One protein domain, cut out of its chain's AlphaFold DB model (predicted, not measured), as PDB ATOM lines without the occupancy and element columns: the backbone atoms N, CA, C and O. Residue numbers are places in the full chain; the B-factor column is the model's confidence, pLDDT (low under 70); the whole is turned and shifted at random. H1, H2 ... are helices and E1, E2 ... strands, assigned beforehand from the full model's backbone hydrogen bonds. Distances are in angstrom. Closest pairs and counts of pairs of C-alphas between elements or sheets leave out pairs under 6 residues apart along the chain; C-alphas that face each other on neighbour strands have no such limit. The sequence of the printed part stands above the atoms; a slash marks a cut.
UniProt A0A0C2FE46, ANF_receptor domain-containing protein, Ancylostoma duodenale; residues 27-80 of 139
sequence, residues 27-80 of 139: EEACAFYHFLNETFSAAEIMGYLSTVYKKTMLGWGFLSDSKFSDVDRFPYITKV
ATOM      1  N   GLU A  27     278.939 244.117 162.669       39.22
ATOM      2  CA  GLU A  27     279.366 245.095 161.652       39.22
ATOM      3  C   GLU A  27     280.670 244.696 160.940       39.22
ATOM      4  O   GLU A  27     280.753 244.830 159.721       39.22
ATOM      5  N   GLU A  28     281.649 244.120 161.646       42.06
ATOM      6  CA  GLU A  28     282.891 243.639 161.013       42.06
ATOM      7  C   GLU A  28     282.738 242.220 160.432       42.06
ATOM      8  O   GLU A  28     283.314 241.899 159.391       42.06
ATOM      9  N   ALA A  29     281.890 241.382 161.039       43.88
ATOM     10  CA  ALA A  29     281.646 240.011 160.586       43.88
ATOM     11  C   ALA A  29     280.742 239.936 159.339       43.88
ATOM     12  O   ALA A  29     280.966 239.088 158.480       43.88
ATOM     13  N   CYS A  30     279.764 240.839 159.193       41.56
ATOM     14  CA  CYS A  30     278.881 240.934 158.023       41.56
ATOM     15  C   CYS A  30     279.637 241.373 156.761       41.56
ATOM     16  O   CYS A  30     279.321 240.901 155.670       41.56
ATOM     17  N   ALA A  31     280.655 242.233 156.898       39.12
ATOM     18  CA  ALA A  31     281.521 242.614 155.780       39.12
ATOM     19  C   ALA A  31     282.378 241.429 155.295       39.12
ATOM     20  O   ALA A  31     282.555 241.243 154.093       39.12
ATOM     21  N   PHE A  32     282.845 240.583 156.220       41.16
ATOM     22  CA  PHE A  32     283.571 239.348 155.899       41.16
ATOM     23  C   PHE A  32     282.661 238.273 155.282       41.16
ATOM     24  O   PHE A  32     283.072 237.529 154.395       41.16
ATOM     25  N   TYR A  33     281.396 238.247 155.704       43.19
ATOM     26  CA  TYR A  33     280.355 237.339 155.221       43.19
ATOM     27  C   TYR A  33     280.023 237.489 153.737       43.19
ATOM     28  O   TYR A  33     279.706 236.510 153.073       43.19
ATOM     29  N   HIS A  34     280.101 238.711 153.212       38.88
ATOM     30  CA  HIS A  34     279.914 238.964 151.784       38.88
ATOM     31  C   HIS A  34     281.186 238.645 150.966       38.88
ATOM     32  O   HIS A  34     281.130 238.562 149.741       38.88
ATOM     33  N   PHE A  35     282.342 238.491 151.626       38.22
ATOM     34  CA  PHE A  35     283.644 238.290 150.981       38.22
ATOM     35  C   PHE A  35     284.078 236.815 150.936       38.22
ATOM     36  O   PHE A  35     284.786 236.406 150.017       38.22
ATOM     37  N   LEU A  36     283.645 235.999 151.899       40.00
ATOM     38  CA  LEU A  36     283.891 234.560 151.910       40.00
ATOM     39  C   LEU A  36     282.690 233.821 151.306       40.00
ATOM     40  O   LEU A  36     281.674 233.657 151.970       40.00
ATOM     41  N   ASN A  37     282.824 233.379 150.053       39.53
ATOM     42  CA  ASN A  37     281.938 232.413 149.388       39.53
ATOM     43  C   ASN A  37     281.351 231.383 150.376       39.53
ATOM     44  O   ASN A  37     282.107 230.540 150.849       39.53
ATOM     45  N   GLU A  38     280.046 231.479 150.660       44.75
ATOM     46  CA  GLU A  38     279.012 230.480 151.042       44.75
ATOM     47  C   GLU A  38     279.349 229.192 151.844       44.75
ATOM     48  O   GLU A  38     278.452 228.403 152.117       44.75
ATOM     49  N   THR A  39     280.580 228.955 152.294       46.84
ATOM     50  CA  THR A  39     281.044 227.661 152.839       46.84
ATOM     51  C   THR A  39     281.244 227.647 154.353       46.84
ATOM     52  O   THR A  39     281.421 226.579 154.929       46.84
ATOM     53  N   PHE A  40     281.188 228.802 155.023       54.53
ATOM     54  CA  PHE A  40     281.421 228.901 156.465       54.53
ATOM     55  C   PHE A  40     280.191 229.415 157.222       54.53
ATOM     56  O   PHE A  40     279.549 230.397 156.838       54.53
ATOM     57  N   SER A  41     279.863 228.752 158.337       68.75
ATOM     58  CA  SER A  41     278.798 229.199 159.238       68.75
ATOM     59  C   SER A  41     279.252 230.395 160.078       68.75
ATOM     60  O   SER A  41     280.441 230.576 160.350       68.75
ATOM     61  N   ALA A  42     278.297 231.211 160.537       70.44
ATOM     62  CA  ALA A  42     278.630 232.475 161.197       70.44
ATOM     63  C   ALA A  42     279.311 232.186 162.516       70.44
ATOM     64  O   ALA A  42     280.294 232.812 162.880       70.44
ATOM     65  N   ALA A  43     278.808 231.150 163.173       75.50
ATOM     66  CA  ALA A  43     279.387 230.554 164.351       75.50
ATOM     67  C   ALA A  43     280.865 230.185 164.169       75.50
ATOM     68  O   ALA A  43     281.654 230.429 165.075       75.50
ATOM     69  N   GLU A  44     281.260 229.646 163.014       80.19
ATOM     70  CA  GLU A  44     282.651 229.262 162.765       80.19
ATOM     71  C   GLU A  44     283.567 230.472 162.597       80.19
ATOM     72  O   GLU A  44     284.600 230.543 163.261       80.19
ATOM     73  N   ILE A  45     283.158 231.467 161.806       82.56
ATOM     74  CA  ILE A  45     283.909 232.726 161.669       82.56
ATOM     75  C   ILE A  45     284.055 233.401 163.035       82.56
ATOM     76  O   ILE A  45     285.155 233.769 163.440       82.56
ATOM     77  N   MET A  46     282.955 233.520 163.776       81.12
ATOM     78  CA  MET A  46     282.937 234.160 165.091       81.12
ATOM     79  C   MET A  46     283.779 233.387 166.108       81.12
ATOM     80  O   MET A  46     284.489 234.001 166.903       81.12
ATOM     81  N   GLY A  47     283.790 232.056 166.022       83.38
ATOM     82  CA  GLY A  47     284.686 231.200 166.787       83.38
ATOM     83  C   GLY A  47     286.159 231.493 166.511       83.38
ATOM     84  O   GLY A  47     286.926 231.707 167.449       83.38
ATOM     85  N   TYR A  48     286.557 231.604 165.243       85.62
ATOM     86  CA  TYR A  48     287.927 231.981 164.884       85.62
ATOM     87  C   TYR A  48     288.298 233.390 165.359       85.62
ATOM     88  O   TYR A  48     289.369 233.583 165.941       85.62
ATOM     89  N   LEU A  49     287.412 234.370 165.167       83.44
ATOM     90  CA  LEU A  49     287.638 235.743 165.625       83.44
ATOM     91  C   LEU A  49     287.764 235.812 167.154       83.44
ATOM     92  O   LEU A  49     288.620 236.539 167.657       83.44
ATOM     93  N   SER A  50     286.985 235.017 167.895       82.69
ATOM     94  CA  SER A  50     287.083 234.919 169.358       82.69
ATOM     95  C   SER A  50     288.492 234.511 169.810       82.69
ATOM     96  O   SER A  50     289.045 235.110 170.735       82.69
ATOM     97  N   THR A  51     289.129 233.584 169.086       85.75
ATOM     98  CA  THR A  51     290.503 233.130 169.339       85.75
ATOM     99  C   THR A  51     291.540 234.183 168.960       85.75
ATOM    100  O   THR A  51     292.460 234.439 169.739       85.75
ATOM    101  N   VAL A  52     291.383 234.840 167.805       86.75
ATOM    102  CA  VAL A  52     292.302 235.895 167.334       86.75
ATOM    103  C   VAL A  52     292.308 237.092 168.285       86.75
ATOM    104  O   VAL A  52     293.372 237.550 168.704       86.75
ATOM    105  N   TYR A  53     291.129 237.577 168.674       83.88
ATOM    106  CA  TYR A  53     290.992 238.740 169.555       83.88
ATOM    107  C   TYR A  53     291.029 238.388 171.047       83.88
ATOM    108  O   TYR A  53     290.987 239.296 171.883       83.88
ATOM    109  N   LYS A  54     291.128 237.096 171.393       88.25
ATOM    110  CA  LYS A  54     291.098 236.580 172.772       88.25
ATOM    111  C   LYS A  54     289.890 237.106 173.549       88.25
ATOM    112  O   LYS A  54     290.016 237.625 174.662       88.25
ATOM    113  N   LYS A  55     288.719 237.050 172.918       81.62
ATOM    114  CA  LYS A  55     287.452 237.515 173.485       81.62
ATOM    115  C   LYS A  55     286.536 236.335 173.694       81.62
ATOM    116  O   LYS A  55     286.274 235.604 172.750       81.62
ATOM    117  N   THR A  56     286.034 236.193 174.916       84.31
ATOM    118  CA  THR A  56     285.018 235.191 175.220       84.31
ATOM    119  C   THR A  56     283.794 235.434 174.349       84.31
ATOM    120  O   THR A  56     283.272 236.544 174.288       84.31
ATOM    121  N   MET A  57     283.347 234.385 173.675       80.75
ATOM    122  CA  MET A  57     282.114 234.362 172.919       80.75
ATOM    123  C   MET A  57     281.125 233.478 173.666       80.75
ATOM    124  O   MET A  57     281.274 232.256 173.697       80.75
ATOM    125  N   LEU A  58     280.098 234.100 174.244       82.19
ATOM    126  CA  LEU A  58     278.939 233.368 174.726       82.19
ATOM    127  C   LEU A  58     278.021 233.054 173.546       82.19
ATOM    128  O   LEU A  58     277.533 233.939 172.842       82.19
ATOM    129  N   GLY A  59     277.811 231.771 173.329       75.56
ATOM    130  CA  GLY A  59     277.070 231.252 172.211       75.56
ATOM    131  C   GLY A  59     275.753 230.606 172.624       75.56
ATOM    132  O   GLY A  59     275.731 229.658 173.411       75.56
ATOM    133  N   TRP A  60     274.656 231.084 172.043       67.69
ATOM    134  CA  TRP A  60     273.345 230.431 172.076       67.69
ATOM    135  C   TRP A  60     272.948 229.981 170.653       67.69
ATOM    136  O   TRP A  60     273.425 230.532 169.663       67.69
ATOM    137  N   GLY A  61     272.108 228.955 170.497       72.06
ATOM    138  CA  GLY A  61     271.579 228.571 169.175       72.06
ATOM    139  C   GLY A  61     272.484 227.662 168.327       72.06
ATOM    140  O   GLY A  61     272.653 226.498 168.649       72.06
ATOM    141  N   PHE A  62     273.015 228.133 167.195       68.25
ATOM    142  CA  PHE A  62     273.696 227.306 166.171       68.25
ATOM    143  C   PHE A  62     275.130 226.866 166.559       68.25
ATOM    144  O   PHE A  62     276.082 227.036 165.798       68.25
ATOM    145  N   LEU A  63     275.303 226.320 167.763       75.12
ATOM    146  CA  LEU A  63     276.572 225.791 168.288       75.12
ATOM    147  C   LEU A  63     276.428 224.363 168.827       75.12
ATOM    148  O   LEU A  63     277.256 223.900 169.617       75.12
ATOM    149  N   SER A  64     275.364 223.669 168.416       79.94
ATOM    150  CA  SER A  64     275.168 222.264 168.766       79.94
ATOM    151  C   SER A  64     276.150 221.348 168.054       79.94
ATOM    152  O   SER A  64     276.347 220.244 168.526       79.94
ATOM    153  N   ASP A  65     276.785 221.774 166.963       82.12
ATOM    154  CA  ASP A  65     277.836 220.981 166.327       82.12
ATOM    155  C   ASP A  65     278.978 220.713 167.329       82.12
ATOM    156  O   ASP A  65     279.441 221.623 168.042       82.12
ATOM    157  N   SER A  66     279.396 219.450 167.415       86.88
ATOM    158  CA  SER A  66     280.415 218.981 168.352       86.88
ATOM    159  C   SER A  66     281.762 219.671 168.145       86.88
ATOM    160  O   SER A  66     282.490 219.874 169.120       86.88
ATOM    161  N   LYS A  67     282.058 220.171 166.934       86.38
ATOM    162  CA  LYS A  67     283.297 220.911 166.635       86.38
ATOM    163  C   LYS A  67     283.495 222.143 167.514       86.38
ATOM    164  O   LYS A  67     284.626 222.522 167.796       86.38
ATOM    165  N   PHE A  68     282.410 222.772 167.969       86.88
ATOM    166  CA  PHE A  68     282.469 223.944 168.850       86.88
ATOM    167  C   PHE A  68     282.726 223.586 170.321       86.88
ATOM    168  O   PHE A  68     282.791 224.485 171.153       86.88
ATOM    169  N   SER A  69     282.805 222.295 170.662       89.44
ATOM    170  CA  SER A  69     283.254 221.806 171.975       89.44
ATOM    171  C   SER A  69     284.766 221.533 172.020       89.44
ATOM    172  O   SER A  69     285.281 221.209 173.086       89.44
ATOM    173  N   ASP A  70     285.479 221.650 170.894       91.00
ATOM    174  CA  ASP A  70     286.934 221.488 170.833       91.00
ATOM    175  C   ASP A  70     287.630 222.704 171.463       91.00
ATOM    176  O   ASP A  70     287.696 223.789 170.878       91.00
ATOM    177  N   VAL A  71     288.139 222.515 172.682       90.19
ATOM    178  CA  VAL A  71     288.814 223.557 173.466       90.19
ATOM    179  C   VAL A  71     290.191 223.927 172.919       90.19
ATOM    180  O   VAL A  71     290.643 225.047 173.154       90.19
ATOM    181  N   ASP A  72     290.836 223.032 172.170       93.00
ATOM    182  CA  ASP A  72     292.125 223.311 171.538       93.00
ATOM    183  C   ASP A  72     291.924 224.221 170.319       93.00
ATOM    184  O   ASP A  72     292.728 225.122 170.059       93.00
ATOM    185  N   ARG A  73     290.808 224.041 169.598       90.38
ATOM    186  CA  ARG A  73     290.445 224.855 168.427       90.38
ATOM    187  C   ARG A  73     289.735 226.162 168.788       90.38
ATOM    188  O   ARG A  73     290.022 227.201 168.188       90.38
ATOM    189  N   PHE A  74     288.819 226.137 169.755       91.81
ATOM    190  CA  PHE A  74     287.960 227.270 170.116       91.81
ATOM    191  C   PHE A  74     287.964 227.567 171.629       91.81
ATOM    192  O   PHE A  74     286.917 227.519 172.278       91.81
ATOM    193  N   PRO A  75     289.116 227.954 172.210       92.69
ATOM    194  CA  PRO A  75     289.266 228.106 173.663       92.69
ATOM    195  C   PRO A  75     288.422 229.227 174.290       92.69
ATOM    196  O   PRO A  75     288.220 229.241 175.502       92.69
ATOM    197  N   TYR A  76     287.944 230.185 173.490       88.00
ATOM    198  CA  TYR A  76     287.158 231.327 173.970       88.00
ATOM    199  C   TYR A  76     285.653 231.176 173.729       88.00
ATOM    200  O   TYR A  76     284.892 232.083 174.064       88.00
ATOM    201  N   ILE A  77     285.195 230.050 173.179       88.00
ATOM    202  CA  ILE A  77     283.763 229.786 173.033       88.00
ATOM    203  C   ILE A  77     283.231 229.179 174.328       88.00
ATOM    204  O   ILE A  77     283.724 228.175 174.830       88.00
ATOM    205  N   THR A  78     282.171 229.773 174.858       86.94
ATOM    206  CA  THR A  78     281.332 229.176 175.898       86.94
ATOM    207  C   THR A  78     279.925 229.071 175.343       86.94
ATOM    208  O   THR A  78     279.377 230.062 174.873       86.94
ATOM    209  N   LYS A  79     279.314 227.887 175.385       85.50
ATOM    210  CA  LYS A  79     277.953 227.676 174.878       85.50
ATOM    211  C   LYS A  79     276.992 227.276 175.986       85.50
ATOM    212  O   LYS A  79     277.346 226.511 176.875       85.50
ATOM    213  N   VAL A  80     275.769 227.804 175.919       85.12
ATOM    214  CA  VAL A  80     274.692 227.526 176.897       85.12
ATOM    215  C   VAL A  80     273.846 226.305 176.534       85.12
ATOM    216  O   VAL A  80     272.907 225.959 177.243       85.12
TER     217      VAL A  80
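What this domain is: This is residues 27 to 80 of the 139 residues of the protein "ANF_receptor domain-containing protein" of Ancylostoma duodenale (UniProt A0A0C2FE46). Helix H2 forms the middle, with a tiny two-stranded parallel sheet, E1 and E2, on one side and the short helix H1 on the other; H3, a single turn, sits in the crossover between the strands. The printed part has 54 residues, with H1, H2, E1, H3, E2 in chain order, class mixed. It is compact, radius of gyration of the C-alphas 10.9 A, spanning 27 by 22 by 18 A.

How they stand to each other: Look first at E1, residues 57 to 59, and E2, residues 77 to 79, parallel neighbours at 26 degrees; N 59 and O 78, 2.8 A apart, are within hydrogen-bond range. With H3, residues 66 to 69, they form a strand-helix-strand unit, parallel neighbour strands with a helix between, its crossover right-handed. In H2, residues 42 to 53, the C-alpha of Ser 50 comes closest to E1, 6.1 A from that of Met 57. H1, residues 27 to 33, only just touches H2, with 3 pairs of C-alphas within 8 A, the closest Ala 29 and Met 46, 7.5 A. Every O i to N i+4 pair is within hydrogen-bond range in H2, 2 of 3 in H1; H3 is too short.

Where its parts are: Find C-alpha 42 at (278.630, 232.475, 161.197); H2 runs 16.2 A to C-alpha 53. H1 runs 10.1 A from C-alpha 27 at (279.366, 245.095, 161.652).

The domain as a whole: The printed part has no cut and no long link. Residues 27 to 41, 60 and 62 have pLDDT under 70.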